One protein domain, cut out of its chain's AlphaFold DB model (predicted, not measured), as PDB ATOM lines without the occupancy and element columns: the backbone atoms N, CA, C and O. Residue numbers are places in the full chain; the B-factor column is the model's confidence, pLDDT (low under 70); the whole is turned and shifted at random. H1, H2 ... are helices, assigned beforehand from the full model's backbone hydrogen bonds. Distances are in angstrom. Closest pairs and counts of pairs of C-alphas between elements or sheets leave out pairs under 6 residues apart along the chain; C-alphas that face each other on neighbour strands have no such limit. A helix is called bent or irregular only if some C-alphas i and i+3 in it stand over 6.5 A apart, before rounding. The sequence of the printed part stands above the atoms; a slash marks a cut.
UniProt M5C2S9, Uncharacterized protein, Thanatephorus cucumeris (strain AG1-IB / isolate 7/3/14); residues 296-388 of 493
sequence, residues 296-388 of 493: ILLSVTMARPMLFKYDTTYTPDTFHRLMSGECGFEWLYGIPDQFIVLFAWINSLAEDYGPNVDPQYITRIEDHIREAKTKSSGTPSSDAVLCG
ATOM      1  N   ILE A 296      -8.485 -48.203  51.776       94.06
ATOM      2  CA  ILE A 296      -8.561 -48.483  50.336       94.06
ATOM      3  C   ILE A 296      -8.245 -49.957  50.034       94.06
ATOM      4  O   ILE A 296      -8.975 -50.606  49.285       94.06
ATOM      5  N   LEU A 297      -7.188 -50.530  50.618       89.62
ATOM      6  CA  LEU A 297      -6.802 -51.922  50.351       89.62
ATOM      7  C   LEU A 297      -7.797 -52.936  50.927       89.62
ATOM      8  O   LEU A 297      -8.035 -53.973  50.302       89.62
ATOM      9  N   LEU A 298      -8.401 -52.655  52.084       89.06
ATOM     10  CA  LEU A 298      -9.495 -53.468  52.622       89.06
ATOM     11  C   LEU A 298     -10.699 -53.431  51.675       89.06
ATOM     12  O   LEU A 298     -11.285 -54.477  51.403       89.06
ATOM     13  N   SER A 299     -11.025 -52.259  51.124       88.19
ATOM     14  CA  SER A 299     -12.078 -52.122  50.115       88.19
ATOM     15  C   SER A 299     -11.791 -52.967  48.868       88.19
ATOM     16  O   SER A 299     -12.623 -53.789  48.484       88.19
ATOM     17  N   VAL A 300     -10.583 -52.862  48.302       85.50
ATOM     18  CA  VAL A 300     -10.165 -53.612  47.101       85.50
ATOM     19  C   VAL A 300     -10.155 -55.127  47.328       85.50
ATOM     20  O   VAL A 300     -10.631 -55.886  46.488       85.50
ATOM     21  N   THR A 301      -9.606 -55.592  48.452       84.06
ATOM     22  CA  THR A 301      -9.435 -57.036  48.706       84.06
ATOM     23  C   THR A 301     -10.705 -57.744  49.149       84.06
ATOM     24  O   THR A 301     -10.816 -58.952  48.950       84.06
ATOM     25  N   MET A 302     -11.650 -57.015  49.748       82.19
ATOM     26  CA  MET A 302     -12.884 -57.579  50.309       82.19
ATOM     27  C   MET A 302     -14.131 -57.182  49.523       82.19
ATOM     28  O   MET A 302     -15.228 -57.589  49.896       82.19
ATOM     29  N   ALA A 303     -13.964 -56.385  48.461       76.94
ATOM     30  CA  ALA A 303     -15.048 -55.825  47.661       76.94
ATOM     31  C   ALA A 303     -16.126 -55.135  48.528       76.94
ATOM     32  O   ALA A 303     -17.328 -55.281  48.315       76.94
ATOM     33  N   ARG A 304     -15.675 -54.379  49.538       80.88
ATOM     34  CA  ARG A 304     -16.526 -53.596  50.453       80.88
ATOM     35  C   ARG A 304     -16.357 -52.093  50.210       80.88
ATOM     36  O   ARG A 304     -15.299 -51.699  49.720       80.88
ATOM     37  N   PRO A 305     -17.326 -51.241  50.588       86.75
ATOM     38  CA  PRO A 305     -17.132 -49.793  50.566       86.75
ATOM     39  C   PRO A 305     -15.953 -49.358  51.447       86.75
ATOM     40  O   PRO A 305     -15.644 -50.004  52.456       86.75
ATOM     41  N   MET A 306     -15.307 -48.262  51.058       93.25
ATOM     42  CA  MET A 306     -14.322 -47.577  51.898       93.25
ATOM     43  C   MET A 306     -15.032 -46.903  53.081       93.25
ATOM     44  O   MET A 306     -16.218 -46.584  53.004       93.25
ATOM     45  N   LEU A 307     -14.316 -46.665  54.179       94.25
ATOM     46  CA  LEU A 307     -14.833 -45.901  55.321       94.25
ATOM     47  C   LEU A 307     -15.026 -44.427  54.970       94.25
ATOM     48  O   LEU A 307     -15.921 -43.780  55.515       94.25
ATOM     49  N   PHE A 308     -14.199 -43.901  54.065       94.81
ATOM     50  CA  PHE A 308     -14.342 -42.552  53.539       94.81
ATOM     51  C   PHE A 308     -14.330 -42.538  52.018       94.81
ATOM     52  O   PHE A 308     -13.589 -43.267  51.361       94.81
ATOM     53  N   LYS A 309     -15.099 -41.603  51.467       94.31
ATOM     54  CA  LYS A 309     -14.905 -41.138  50.102       94.31
ATOM     55  C   LYS A 309     -13.791 -40.094  50.100       94.31
ATOM     56  O   LYS A 309     -13.809 -39.166  50.910       94.31
ATOM     57  N   TYR A 310     -12.829 -40.246  49.200       95.44
ATOM     58  CA  TYR A 310     -11.661 -39.374  49.121       95.44
ATOM     59  C   TYR A 310     -11.738 -38.448  47.910       95.44
ATOM     60  O   TYR A 310     -12.277 -38.815  46.865       95.44
ATOM     61  N   ASP A 311     -11.154 -37.258  48.033       94.69
ATOM     62  CA  ASP A 311     -10.830 -36.437  46.871       94.69
ATOM     63  C   ASP A 311      -9.538 -36.970  46.229       94.69
ATOM     64  O   ASP A 311      -8.473 -36.992  46.849       94.69
ATOM     65  N   THR A 312      -9.653 -37.432  44.984       93.25
ATOM     66  CA  THR A 312      -8.566 -38.036  44.198       93.25
ATOM     67  C   THR A 312      -7.969 -37.069  43.173       93.25
ATOM     68  O   THR A 312      -7.280 -37.499  42.247       93.25
ATOM     69  N   THR A 313      -8.266 -35.770  43.275       89.50
ATOM     70  CA  THR A 313      -7.762 -34.769  42.330       89.50
ATOM     71  C   THR A 313      -6.280 -34.452  42.555       89.50
ATOM     72  O   THR A 313      -5.805 -34.342  43.684       89.50
ATOM     73  N   TYR A 314      -5.547 -34.282  41.450       80.88
ATOM     74  CA  TYR A 314      -4.126 -33.936  41.449       80.88
ATOM     75  C   TYR A 314      -3.886 -32.503  40.987       80.88
ATOM     76  O   TYR A 314      -4.498 -32.026  40.029       80.88
ATOM     77  N   THR A 315      -2.879 -31.867  41.578       84.25
ATOM     78  CA  THR A 315      -2.115 -30.804  40.915       84.25
ATOM     79  C   THR A 315      -0.928 -31.410  40.144       84.25
ATOM     80  O   THR A 315      -0.453 -32.488  40.518       84.25
ATOM     81  N   PRO A 316      -0.396 -30.738  39.102       81.50
ATOM     82  CA  PRO A 316       0.785 -31.218  38.379       81.50
ATOM     83  C   PRO A 316       1.997 -31.488  39.284       81.50
ATOM     84  O   PRO A 316       2.717 -32.461  39.075       81.50
ATOM     85  N   ASP A 317       2.187 -30.662  40.317       83.94
ATOM     86  CA  ASP A 317       3.254 -30.826  41.310       83.94
ATOM     87  C   ASP A 317       3.049 -32.088  42.157       83.94
ATOM     88  O   ASP A 317       3.918 -32.960  42.208       83.94
ATOM     89  N   THR A 318       1.857 -32.246  42.744       83.00
ATOM     90  CA  THR A 318       1.529 -33.432  43.552       83.00
ATOM     91  C   THR A 318       1.619 -34.721  42.741       83.00
ATOM     92  O   THR A 318       2.090 -35.727  43.258       83.00
ATOM     93  N   PHE A 319       1.229 -34.694  41.462       81.38
ATOM     94  CA  PHE A 319       1.370 -35.848  40.578       81.38
ATOM     95  C   PHE A 319       2.846 -36.207  40.378       81.38
ATOM     96  O   PHE A 319       3.231 -37.350  40.598       81.38
ATOM     97  N   HIS A 320       3.698 -35.232  40.044       79.88
ATOM     98  CA  HIS A 320       5.127 -35.479  39.845       79.88
ATOM     99  C   HIS A 320       5.803 -36.052  41.102       79.88
ATOM    100  O   HIS A 320       6.591 -36.991  40.999       79.88
ATOM    101  N   ARG A 321       5.467 -35.523  42.284       79.75
ATOM    102  CA  ARG A 321       5.997 -35.998  43.575       79.75
ATOM    103  C   ARG A 321       5.512 -37.400  43.950       79.75
ATOM    104  O   ARG A 321       6.248 -38.166  44.567       79.75
ATOM    105  N   LEU A 322       4.291 -37.759  43.556       76.62
ATOM    106  CA  LEU A 322       3.793 -39.125  43.718       76.62
ATOM    107  C   LEU A 322       4.558 -40.091  42.802       76.62
ATOM    108  O   LEU A 322       5.028 -41.133  43.247       76.62
ATOM    109  N   MET A 323       4.764 -39.701  41.540       72.62
ATOM    110  CA  MET A 323       5.482 -40.497  40.535       72.62
ATOM    111  C   MET A 323       6.990 -40.645  40.821       72.62
ATOM    112  O   MET A 323       7.636 -41.552  40.275       72.62
ATOM    113  N   SER A 324       7.571 -39.747  41.628       70.25
ATOM    114  CA  SER A 324       8.966 -39.824  42.081       70.25
ATOM    115  C   SER A 324       9.161 -40.757  43.283       70.25
ATOM    116  O   SER A 324      10.305 -41.101  43.583       70.25
ATOM    117  N   GLY A 325       8.080 -41.208  43.934       64.38
ATOM    118  CA  GLY A 325       8.143 -42.121  45.080       64.38
ATOM    119  C   GLY A 325       8.749 -41.486  46.337       64.38
ATOM    120  O   GLY A 325       9.320 -42.186  47.172       64.38
ATOM    121  N   GLU A 326       8.667 -40.158  46.473       63.47
ATOM    122  CA  GLU A 326       9.313 -39.401  47.556       63.47
ATOM    123  C   GLU A 326       8.803 -39.754  48.960       63.47
ATOM    124  O   GLU A 326       9.557 -39.655  49.928       63.47
ATOM    125  N   CYS A 327       7.525 -40.119  49.095       59.59
ATOM    126  CA  CYS A 327       6.852 -40.252  50.396       59.59
ATOM    127  C   CYS A 327       5.982 -41.514  50.531       59.59
ATOM    128  O   CYS A 327       5.269 -41.639  51.526       59.59
ATOM    129  N   GLY A 328       6.031 -42.420  49.550       60.28
ATOM    130  CA  GLY A 328       5.049 -43.492  49.410       60.28
ATOM    131  C   GLY A 328       5.298 -44.755  50.219       60.28
ATOM    132  O   GLY A 328       6.400 -45.005  50.717       60.28
ATOM    133  N   PHE A 329       4.262 -45.592  50.309       68.56
ATOM    134  CA  PHE A 329       4.305 -46.892  50.998       68.56
ATOM    135  C   PHE A 329       4.530 -48.078  50.066       68.56
ATOM    136  O   PHE A 329       4.258 -49.226  50.429       68.56
ATOM    137  N   GLU A 330       5.091 -47.831  48.887       69.75
ATOM    138  CA  GLU A 330       5.448 -48.888  47.938       69.75
ATOM    139  C   GLU A 330       6.362 -49.934  48.595       69.75
ATOM    140  O   GLU A 330       6.205 -51.129  48.375       69.75
ATOM    141  N   TRP A 331       7.255 -49.495  49.490       64.44
ATOM    142  CA  TRP A 331       8.153 -50.362  50.257       64.44
ATOM    143  C   TRP A 331       7.443 -51.257  51.285       64.44
ATOM    144  O   TRP A 331       8.017 -52.255  51.718       64.44
ATOM    145  N   LEU A 332       6.231 -50.894  51.717       67.44
ATOM    146  CA  LEU A 332       5.468 -51.620  52.735       67.44
ATOM    147  C   LEU A 332       4.404 -52.523  52.106       67.44
ATOM    148  O   LEU A 332       4.225 -53.660  52.532       67.44
ATOM    149  N   TYR A 333       3.690 -52.020  51.098       74.75
ATOM    150  CA  TYR A 333       2.564 -52.731  50.486       74.75
ATOM    151  C   TYR A 333       2.869 -53.298  49.099       74.75
ATOM    152  O   TYR A 333       2.049 -54.040  48.565       74.75
ATOM    153  N   GLY A 334       4.013 -52.954  48.500       70.62
ATOM    154  CA  GLY A 334       4.362 -53.349  47.132       70.62
ATOM    155  C   GLY A 334       3.528 -52.649  46.052       70.62
ATOM    156  O   GLY A 334       3.600 -53.026  44.885       70.62
ATOM    157  N   ILE A 335       2.718 -51.654  46.428       77.56
ATOM    158  CA  ILE A 335       1.786 -50.958  45.539       77.56
ATOM    159  C   ILE A 335       2.186 -49.482  45.465       77.56
ATOM    160  O   ILE A 335       2.171 -48.814  46.499       77.56
ATOM    161  N   PRO A 336       2.505 -48.970  44.262       81.81
ATOM    162  CA  PRO A 336       2.749 -47.553  44.056       81.81
ATOM    163  C   PRO A 336       1.584 -46.662  44.469       81.81
ATOM    164  O   PRO A 336       0.424 -46.985  44.196       81.81
ATOM    165  N   ASP A 337       1.877 -45.505  45.058       82.62
ATOM    166  CA  ASP A 337       0.856 -44.600  45.602       82.62
ATOM    167  C   ASP A 337      -0.161 -44.144  44.539       82.62
ATOM    168  O   ASP A 337      -1.351 -43.991  44.814       82.62
ATOM    169  N   GLN A 338       0.278 -43.989  43.288       83.38
ATOM    170  CA  GLN A 338      -0.598 -43.670  42.154       83.38
ATOM    171  C   GLN A 338      -1.713 -44.714  41.955       83.38
ATOM    172  O   GLN A 338      -2.829 -44.364  41.572       83.38
ATOM    173  N   PHE A 339      -1.438 -45.993  42.246       85.12
ATOM    174  CA  PHE A 339      -2.442 -47.052  42.191       85.12
ATOM    175  C   PHE A 339      -3.366 -47.009  43.404       85.12
ATOM    176  O   PHE A 339      -4.543 -47.308  43.248       85.12
ATOM    177  N   ILE A 340      -2.891 -46.571  44.574       89.31
ATOM    178  CA  ILE A 340      -3.757 -46.336  45.739       89.31
ATOM    179  C   ILE A 340      -4.815 -45.279  45.410       89.31
ATOM    180  O   ILE A 340      -6.005 -45.505  45.634       89.31
ATOM    181  N   VAL A 341      -4.409 -44.155  44.816       91.06
ATOM    182  CA  VAL A 341      -5.359 -43.115  44.391       91.06
ATOM    183  C   VAL A 341      -6.287 -43.623  43.289       91.06
ATOM    184  O   VAL A 341      -7.487 -43.344  43.315       91.06
ATOM    185  N   LEU A 342      -5.759 -44.400  42.339       89.06
ATOM    186  CA  LEU A 342      -6.568 -45.004  41.284       89.06
ATOM    187  C   LEU A 342      -7.626 -45.959  41.853       89.06
ATOM    188  O   LEU A 342      -8.776 -45.905  41.428       89.06
ATOM    189  N   PHE A 343      -7.270 -46.793  42.834       90.81
ATOM    190  CA  PHE A 343      -8.210 -47.682  43.513       90.81
ATOM    191  C   PHE A 343      -9.289 -46.904  44.261       90.81
ATOM    192  O   PHE A 343     -10.465 -47.225  44.112       90.81
ATOM    193  N   ALA A 344      -8.925 -45.845  44.990       93.25
ATOM    194  CA  ALA A 344      -9.906 -44.984  45.651       93.25
ATOM    195  C   ALA A 344     -10.895 -44.365  44.652       93.25
ATOM    196  O   ALA A 344     -12.099 -44.300  44.914       93.25
ATOM    197  N   TRP A 345     -10.401 -43.948  43.483       92.12
ATOM    198  CA  TRP A 345     -11.242 -43.382  42.433       92.12
ATOM    199  C   TRP A 345     -12.181 -44.428  41.820       92.12
ATOM    200  O   TRP A 345     -13.384 -44.180  41.730       92.12
ATOM    201  N   ILE A 346     -11.663 -45.609  41.463       87.81
ATOM    202  CA  ILE A 346     -12.461 -46.729  40.938       87.81
ATOM    203  C   ILE A 346     -13.550 -47.124  41.939       87.81
ATOM    204  O   ILE A 346     -14.713 -47.239  41.557       87.81
ATOM    205  N   ASN A 347     -13.196 -47.276  43.217       89.06
ATOM    206  CA  ASN A 347     -14.143 -47.651  44.265       89.06
ATOM    207  C   ASN A 347     -15.227 -46.582  44.452       89.06
ATOM    208  O   ASN A 347     -16.398 -46.926  44.566       89.06
ATOM    209  N   SER A 348     -14.864 -45.296  44.394       90.56
ATOM    210  CA  SER A 348     -15.833 -44.191  44.468       90.56
ATOM    211  C   SER A 348     -16.821 -44.207  43.296       90.56
ATOM    212  O   SER A 348     -18.013 -43.983  43.490       90.56
ATOM    213  N   LEU A 349     -16.347 -44.490  42.077       88.81
ATOM    214  CA  LEU A 349     -17.214 -44.626  40.900       88.81
ATOM    215  C   LEU A 349     -18.124 -45.855  41.005       88.81
ATOM    216  O   LEU A 349     -19.300 -45.778  40.655       88.81
ATOM    217  N   ALA A 350     -17.592 -46.976  41.491       83.06
ATOM    218  CA  ALA A 350     -18.367 -48.192  41.704       83.06
ATOM    219  C   ALA A 350     -19.451 -47.997  42.778       83.06
ATOM    220  O   ALA A 350     -20.550 -48.521  42.630       83.06
ATOM    221  N   GLU A 351     -19.176 -47.223  43.827       85.62
ATOM    222  CA  GLU A 351     -20.159 -46.889  44.862       85.62
ATOM    223  C   GLU A 351     -21.267 -45.963  44.332       85.62
ATOM    224  O   GLU A 351     -22.445 -46.211  44.586       85.62
ATOM    225  N   ASP A 352     -20.910 -44.943  43.545       87.56
ATOM    226  CA  ASP A 352     -21.871 -43.969  43.009       87.56
ATOM    227  C   ASP A 352     -22.759 -44.542  41.892       87.56
ATOM    228  O   ASP A 352     -23.944 -44.211  41.799       87.56
ATOM    229  N   TYR A 353     -22.184 -45.367  41.009       85.00
ATOM    230  CA  TYR A 353     -22.821 -45.772  39.749       85.00
ATOM    231  C   TYR A 353     -22.997 -47.290  39.600       85.00
ATOM    232  O   TYR A 353     -23.676 -47.744  38.671       85.00
ATOM    233  N   GLY A 354     -22.408 -48.096  40.487       78.38
ATOM    234  CA  GLY A 354     -22.432 -49.554  40.385       78.38
ATOM    235  C   GLY A 354     -21.866 -50.037  39.042       78.38
ATOM    236  O   GLY A 354     -20.790 -49.602  38.636       78.38
ATOM    237  N   PRO A 355     -22.571 -50.919  38.308       73.62
ATOM    238  CA  PRO A 355     -22.130 -51.377  36.989       73.62
ATOM    239  C   PRO A 355     -22.317 -50.331  35.874       73.62
ATOM    240  O   PRO A 355     -21.837 -50.544  34.765       73.62
ATOM    241  N   ASN A 356     -23.006 -49.213  36.138       80.81
ATOM    242  CA  ASN A 356     -23.415 -48.234  35.123       80.81
ATOM    243  C   ASN A 356     -22.458 -47.031  35.026       80.81
ATOM    244  O   ASN A 356     -22.892 -45.904  34.784       80.81
ATOM    245  N   VAL A 357     -21.158 -47.250  35.240       82.44
ATOM    246  CA  VAL A 357     -20.132 -46.202  35.123       82.44
ATOM    247  C   VAL A 357     -20.017 -45.745  33.665       82.44
ATOM    248  O   VAL A 357     -19.937 -46.569  32.753       82.44
ATOM    249  N   ASP A 358     -19.975 -44.428  33.441       83.75
ATOM    250  CA  ASP A 358     -19.779 -43.857  32.103       83.75
ATOM    251  C   ASP A 358     -18.458 -44.372  31.484       83.75
ATOM    252  O   ASP A 358     -17.395 -44.229  32.106       83.75
ATOM    253  N   PRO A 359     -18.484 -44.925  30.253       83.00
ATOM    254  CA  PRO A 359     -17.288 -45.377  29.545       83.00
ATOM    255  C   PRO A 359     -16.152 -44.347  29.471       83.00
ATOM    256  O   PRO A 359     -14.988 -44.740  29.422       83.00
ATOM    257  N   GLN A 360     -16.443 -43.042  29.508       85.44
ATOM    258  CA  GLN A 360     -15.411 -42.000  29.526       85.44
ATOM    259  C   GLN A 360     -14.516 -42.070  30.766       85.44
ATOM    260  O   GLN A 360     -13.309 -41.834  30.666       85.44
ATOM    261  N   TYR A 361     -15.079 -42.394  31.934       84.31
ATOM    262  CA  TYR A 361     -14.280 -42.583  33.144       84.31
ATOM    263  C   TYR A 361     -13.400 -43.827  33.027       84.31
ATOM    264  O   TYR A 361     -12.232 -43.778  33.408       84.31
ATOM    265  N   ILE A 362     -13.923 -44.896  32.418       79.19
ATOM    266  CA  ILE A 362     -13.176 -46.133  32.159       79.19
ATOM    267  C   ILE A 362     -11.978 -45.851  31.242       79.19
ATOM    268  O   ILE A 362     -10.853 -46.213  31.578       79.19
ATOM    269  N   THR A 363     -12.175 -45.123  30.138       80.56
ATOM    270  CA  THR A 363     -11.074 -44.744  29.235       80.56
ATOM    271  C   THR A 363      -9.992 -43.937  29.957       80.56
ATOM    272  O   THR A 363      -8.807 -44.208  29.790       80.56
ATOM    273  N   ARG A 364     -10.371 -42.993  30.828       82.81
ATOM    274  CA  ARG A 364      -9.393 -42.214  31.610       82.81
ATOM    275  C   ARG A 364      -8.605 -43.070  32.604       82.81
ATOM    276  O   ARG A 364      -7.405 -42.861  32.765       82.81
ATOM    277  N   ILE A 365      -9.260 -44.027  33.262       83.12
ATOM    278  CA  ILE A 365      -8.590 -45.003  34.136       83.12
ATOM    279  C   ILE A 365      -7.546 -45.792  33.334       83.12
ATOM    280  O   ILE A 365      -6.409 -45.950  33.780       83.12
ATOM    281  N   GLU A 366      -7.901 -46.253  32.136       79.12
ATOM    282  CA  GLU A 366      -6.994 -47.000  31.257       79.12
ATOM    283  C   GLU A 366      -5.787 -46.178  30.802       79.12
ATOM    284  O   GLU A 366      -4.667 -46.702  30.762       79.12
ATOM    285  N   ASP A 367      -5.995 -44.901  30.489       79.00
ATOM    286  CA  ASP A 367      -4.919 -43.985  30.115       79.00
ATOM    287  C   ASP A 367      -3.952 -43.766  31.288       79.00
ATOM    288  O   ASP A 367      -2.745 -43.948  31.116       79.00
ATOM    289  N   HIS A 368      -4.460 -43.534  32.506       75.69
ATOM    290  CA  HIS A 368      -3.620 -43.432  33.709       75.69
ATOM    291  C   HIS A 368      -2.805 -44.715  33.968       75.69
ATOM    292  O   HIS A 368      -1.614 -44.648  34.287       75.69
ATOM    293  N   ILE A 369      -3.403 -45.901  33.791       76.44
ATOM    294  CA  ILE A 369      -2.687 -47.185  33.924       76.44
ATOM    295  C   ILE A 369      -1.579 -47.301  32.868       76.44
ATOM    296  O   ILE A 369      -0.504 -47.844  33.143       76.44
ATOM    297  N   ARG A 370      -1.827 -46.828  31.645       73.75
ATOM    298  CA  ARG A 370      -0.858 -46.888  30.545       73.75
ATOM    299  C   ARG A 370       0.316 -45.950  30.780       73.75
ATOM    300  O   ARG A 370       1.456 -46.369  30.588       73.75
ATOM    301  N   GLU A 371       0.050 -44.730  31.228       70.50
ATOM    302  CA  GLU A 371       1.079 -43.751  31.578       70.50
ATOM    303  C   GLU A 371       1.974 -44.274  32.708       70.50
ATOM    304  O   GLU A 371       3.201 -44.248  32.581       70.50
ATOM    305  N   ALA A 372       1.381 -44.890  33.735       64.06
ATOM    306  CA  ALA A 372       2.105 -45.559  34.816       64.06
ATOM    307  C   ALA A 372       3.031 -46.703  34.341       64.06
ATOM    308  O   ALA A 372       4.087 -46.929  34.935       64.06
ATOM    309  N   LYS A 373       2.673 -47.420  33.262       58.41
ATOM    310  CA  LYS A 373       3.456 -48.545  32.706       58.41
ATOM    311  C   LYS A 373       4.709 -48.127  31.927       58.41
ATOM    312  O   LYS A 373       5.547 -48.981  31.635       58.41
ATOM    313  N   THR A 374       4.892 -46.847  31.602       46.47
ATOM    314  CA  THR A 374       5.980 -46.381  30.714       46.47
ATOM    315  C   THR A 374       7.413 -46.495  31.279       46.47
ATOM    316  O   THR A 374       8.360 -46.108  30.599       46.47
ATOM    317  N   LYS A 375       7.622 -47.118  32.452       47.56
ATOM    318  CA  LYS A 375       8.953 -47.548  32.945       47.56
ATOM    319  C   LYS A 375       9.346 -48.992  32.572       47.56
ATOM    320  O   LYS A 375      10.490 -49.372  32.808       47.56
ATOM    321  N   SER A 376       8.471 -49.789  31.948       34.50
ATOM    322  CA  SER A 376       8.823 -51.118  31.415       34.50
ATOM    323  C   SER A 376       8.500 -51.209  29.925       34.50
ATOM    324  O   SER A 376       7.339 -51.125  29.525       34.50
ATOM    325  N   SER A 377       9.529 -51.385  29.094       34.00
ATOM    326  CA  SER A 377       9.389 -51.576  27.651       34.00
ATOM    327  C   SER A 377       8.646 -52.882  27.348       34.00
ATOM    328  O   SER A 377       9.200 -53.969  27.499       34.00
ATOM    329  N   GLY A 378       7.403 -52.771  26.891       32.22
ATOM    330  CA  GLY A 378       6.599 -53.889  26.411       32.22
ATOM    331  C   GLY A 378       5.470 -53.381  25.522       32.22
ATOM    332  O   GLY A 378       4.856 -52.358  25.811       32.22
ATOM    333  N   THR A 379       5.256 -54.070  24.405       33.66
ATOM    334  CA  THR A 379       4.335 -53.722  23.316       33.66
ATOM    335  C   THR A 379       2.889 -53.469  23.769       33.66
ATOM    336  O   THR A 379       2.424 -54.053  24.750       33.66
ATOM    337  N   PRO A 380       2.142 -52.616  23.038       36.59
ATOM    338  CA  PRO A 380       0.806 -52.204  23.431       36.59
ATOM    339  C   PRO A 380      -0.175 -53.351  23.198       36.59
ATOM    340  O   PRO A 380      -0.512 -53.667  22.058       36.59
ATOM    341  N   SER A 381      -0.684 -53.953  24.269       37.44
ATOM    342  CA  SER A 381      -1.987 -54.605  24.195       37.44
ATOM    343  C   SER A 381      -3.021 -53.690  24.834       37.44
ATOM    344  O   SER A 381      -3.105 -53.620  26.060       37.44
ATOM    345  N   SER A 382      -3.776 -52.979  23.992       46.03
ATOM    346  CA  SER A 382      -5.125 -52.535  24.346       46.03
ATOM    347  C   SER A 382      -5.885 -53.760  24.815       46.03
ATOM    348  O   SER A 382      -6.039 -54.663  24.009       46.03
ATOM    349  N   ASP A 383      -6.295 -53.802  26.077       40.94
ATOM    350  CA  ASP A 383      -7.358 -54.672  26.578       40.94
ATOM    351  C   ASP A 383      -7.815 -54.100  27.932       40.94
ATOM    352  O   ASP A 383      -7.135 -54.219  28.951       40.94
ATOM    353  N   ALA A 384      -8.945 -53.400  27.861       40.62
ATOM    354  CA  ALA A 384      -9.725 -52.753  28.909       40.62
ATOM    355  C   ALA A 384     -10.028 -53.648  30.125       40.62
ATOM    356  O   ALA A 384     -10.244 -54.849  29.947       40.62
ATOM    357  N   VAL A 385     -10.137 -53.093  31.342       47.34
ATOM    358  CA  VAL A 385     -10.553 -53.883  32.519       47.34
ATOM    359  C   VAL A 385     -11.472 -53.133  33.500       47.34
ATOM    360  O   VAL A 385     -11.315 -51.938  33.721       47.34
ATOM    361  N   LEU A 386     -12.324 -53.940  34.161       46.69
ATOM    362  CA  LEU A 386     -12.756 -53.857  35.573       46.69
ATOM    363  C   LEU A 386     -14.089 -53.192  35.957       46.69
ATOM    364  O   LEU A 386     -14.239 -52.770  37.097       46.69
ATOM    365  N   CYS A 387     -15.125 -53.222  35.118       52.41
ATOM    366  CA  CYS A 387     -16.494 -53.039  35.632       52.41
ATOM    367  C   CYS A 387     -17.348 -54.278  35.338       52.41
ATOM    368  O   CYS A 387     -17.846 -54.450  34.232       52.41
ATOM    369  N   GLY A 388     -17.473 -55.172  36.325       58.19
ATOM    370  CA  GLY A 388     -18.444 -56.278  36.315       58.19
ATOM    371  C   GLY A 388     -18.114 -57.506  35.454       58.19
ATOM    372  O   GLY A 388     -18.930 -58.419  35.388       58.19
TER     373      GLY A 388
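This is residues 296 to 388 of the 493 residues of an uncharacterized protein of Thanatephorus cucumeris (strain AG1-IB / isolate 7/3/14) (UniProt M5C2S9). Two long helices, H4 and H5, run side by side in opposite directions with little contact between them, and the short helix H1 packs across H4 on the side away from H5. H2 and H3 are at the end of H4 where it begins, and residues 373 to 379 stick out past the body before the tail turns back. The 93 printed residues have five named helices, in the order H1, H2, H3, H4, H5, and no named strand; the class is all helix. The whole is compact, with a radius of gyration of the C-alphas of 13.9 A, and spans 32 by 32 by 25 A.

H1 is residues 296 to 302, with C-alpha 296 at (-8.561, -48.483, 50.336). H2 is residues 316 to 323, and H3 residues 330 to 333. H4, residues 337 to 353, is 24.4 A long. H5, residues 359 to 375, is 26.5 A long and ends with C-alpha 375 at (8.953, -47.548, 32.945); it is irregular, with C-alphas 372 and 375 7.4 A apart.

H1 touches residues 340 to 347 of H4 at a steep tilt of 63 degrees; the closest C-alphas, of Ile 296 and Ala 344, are 6.0 A apart. H2 touches H4 at residues 337 to 338 alone, with the C-alphas of Leu 322 and Asp 337 closest at 6.5 A. H3 is close to H4 but not clearly touching, with the C-alphas of Glu 330 and Asp 337 closest at 6.7 A. H5 too is close to H4 but not clearly touching, at a shallow tilt of 11 degrees, opposite ways; the C-alphas of Leu 342 and Ile 365 are closest at 7.4 A. H2 and H5 are only just apart, at 8.4 A. Each O i to N i+4 pair is within hydrogen-bond range in H1, H2 and H4, and 11 of 13 are in H5; H3 is too short for such a pair.

The C-alphas farthest apart, of Leu 307 and Thr 379, are 38.1 A apart. The printed part has no cut. The link from H1 to H2 is long, with 13 residues. The mean pLDDT of the printed part is 75.1, and residues 325 to 332 and 372 to 388 are under 70.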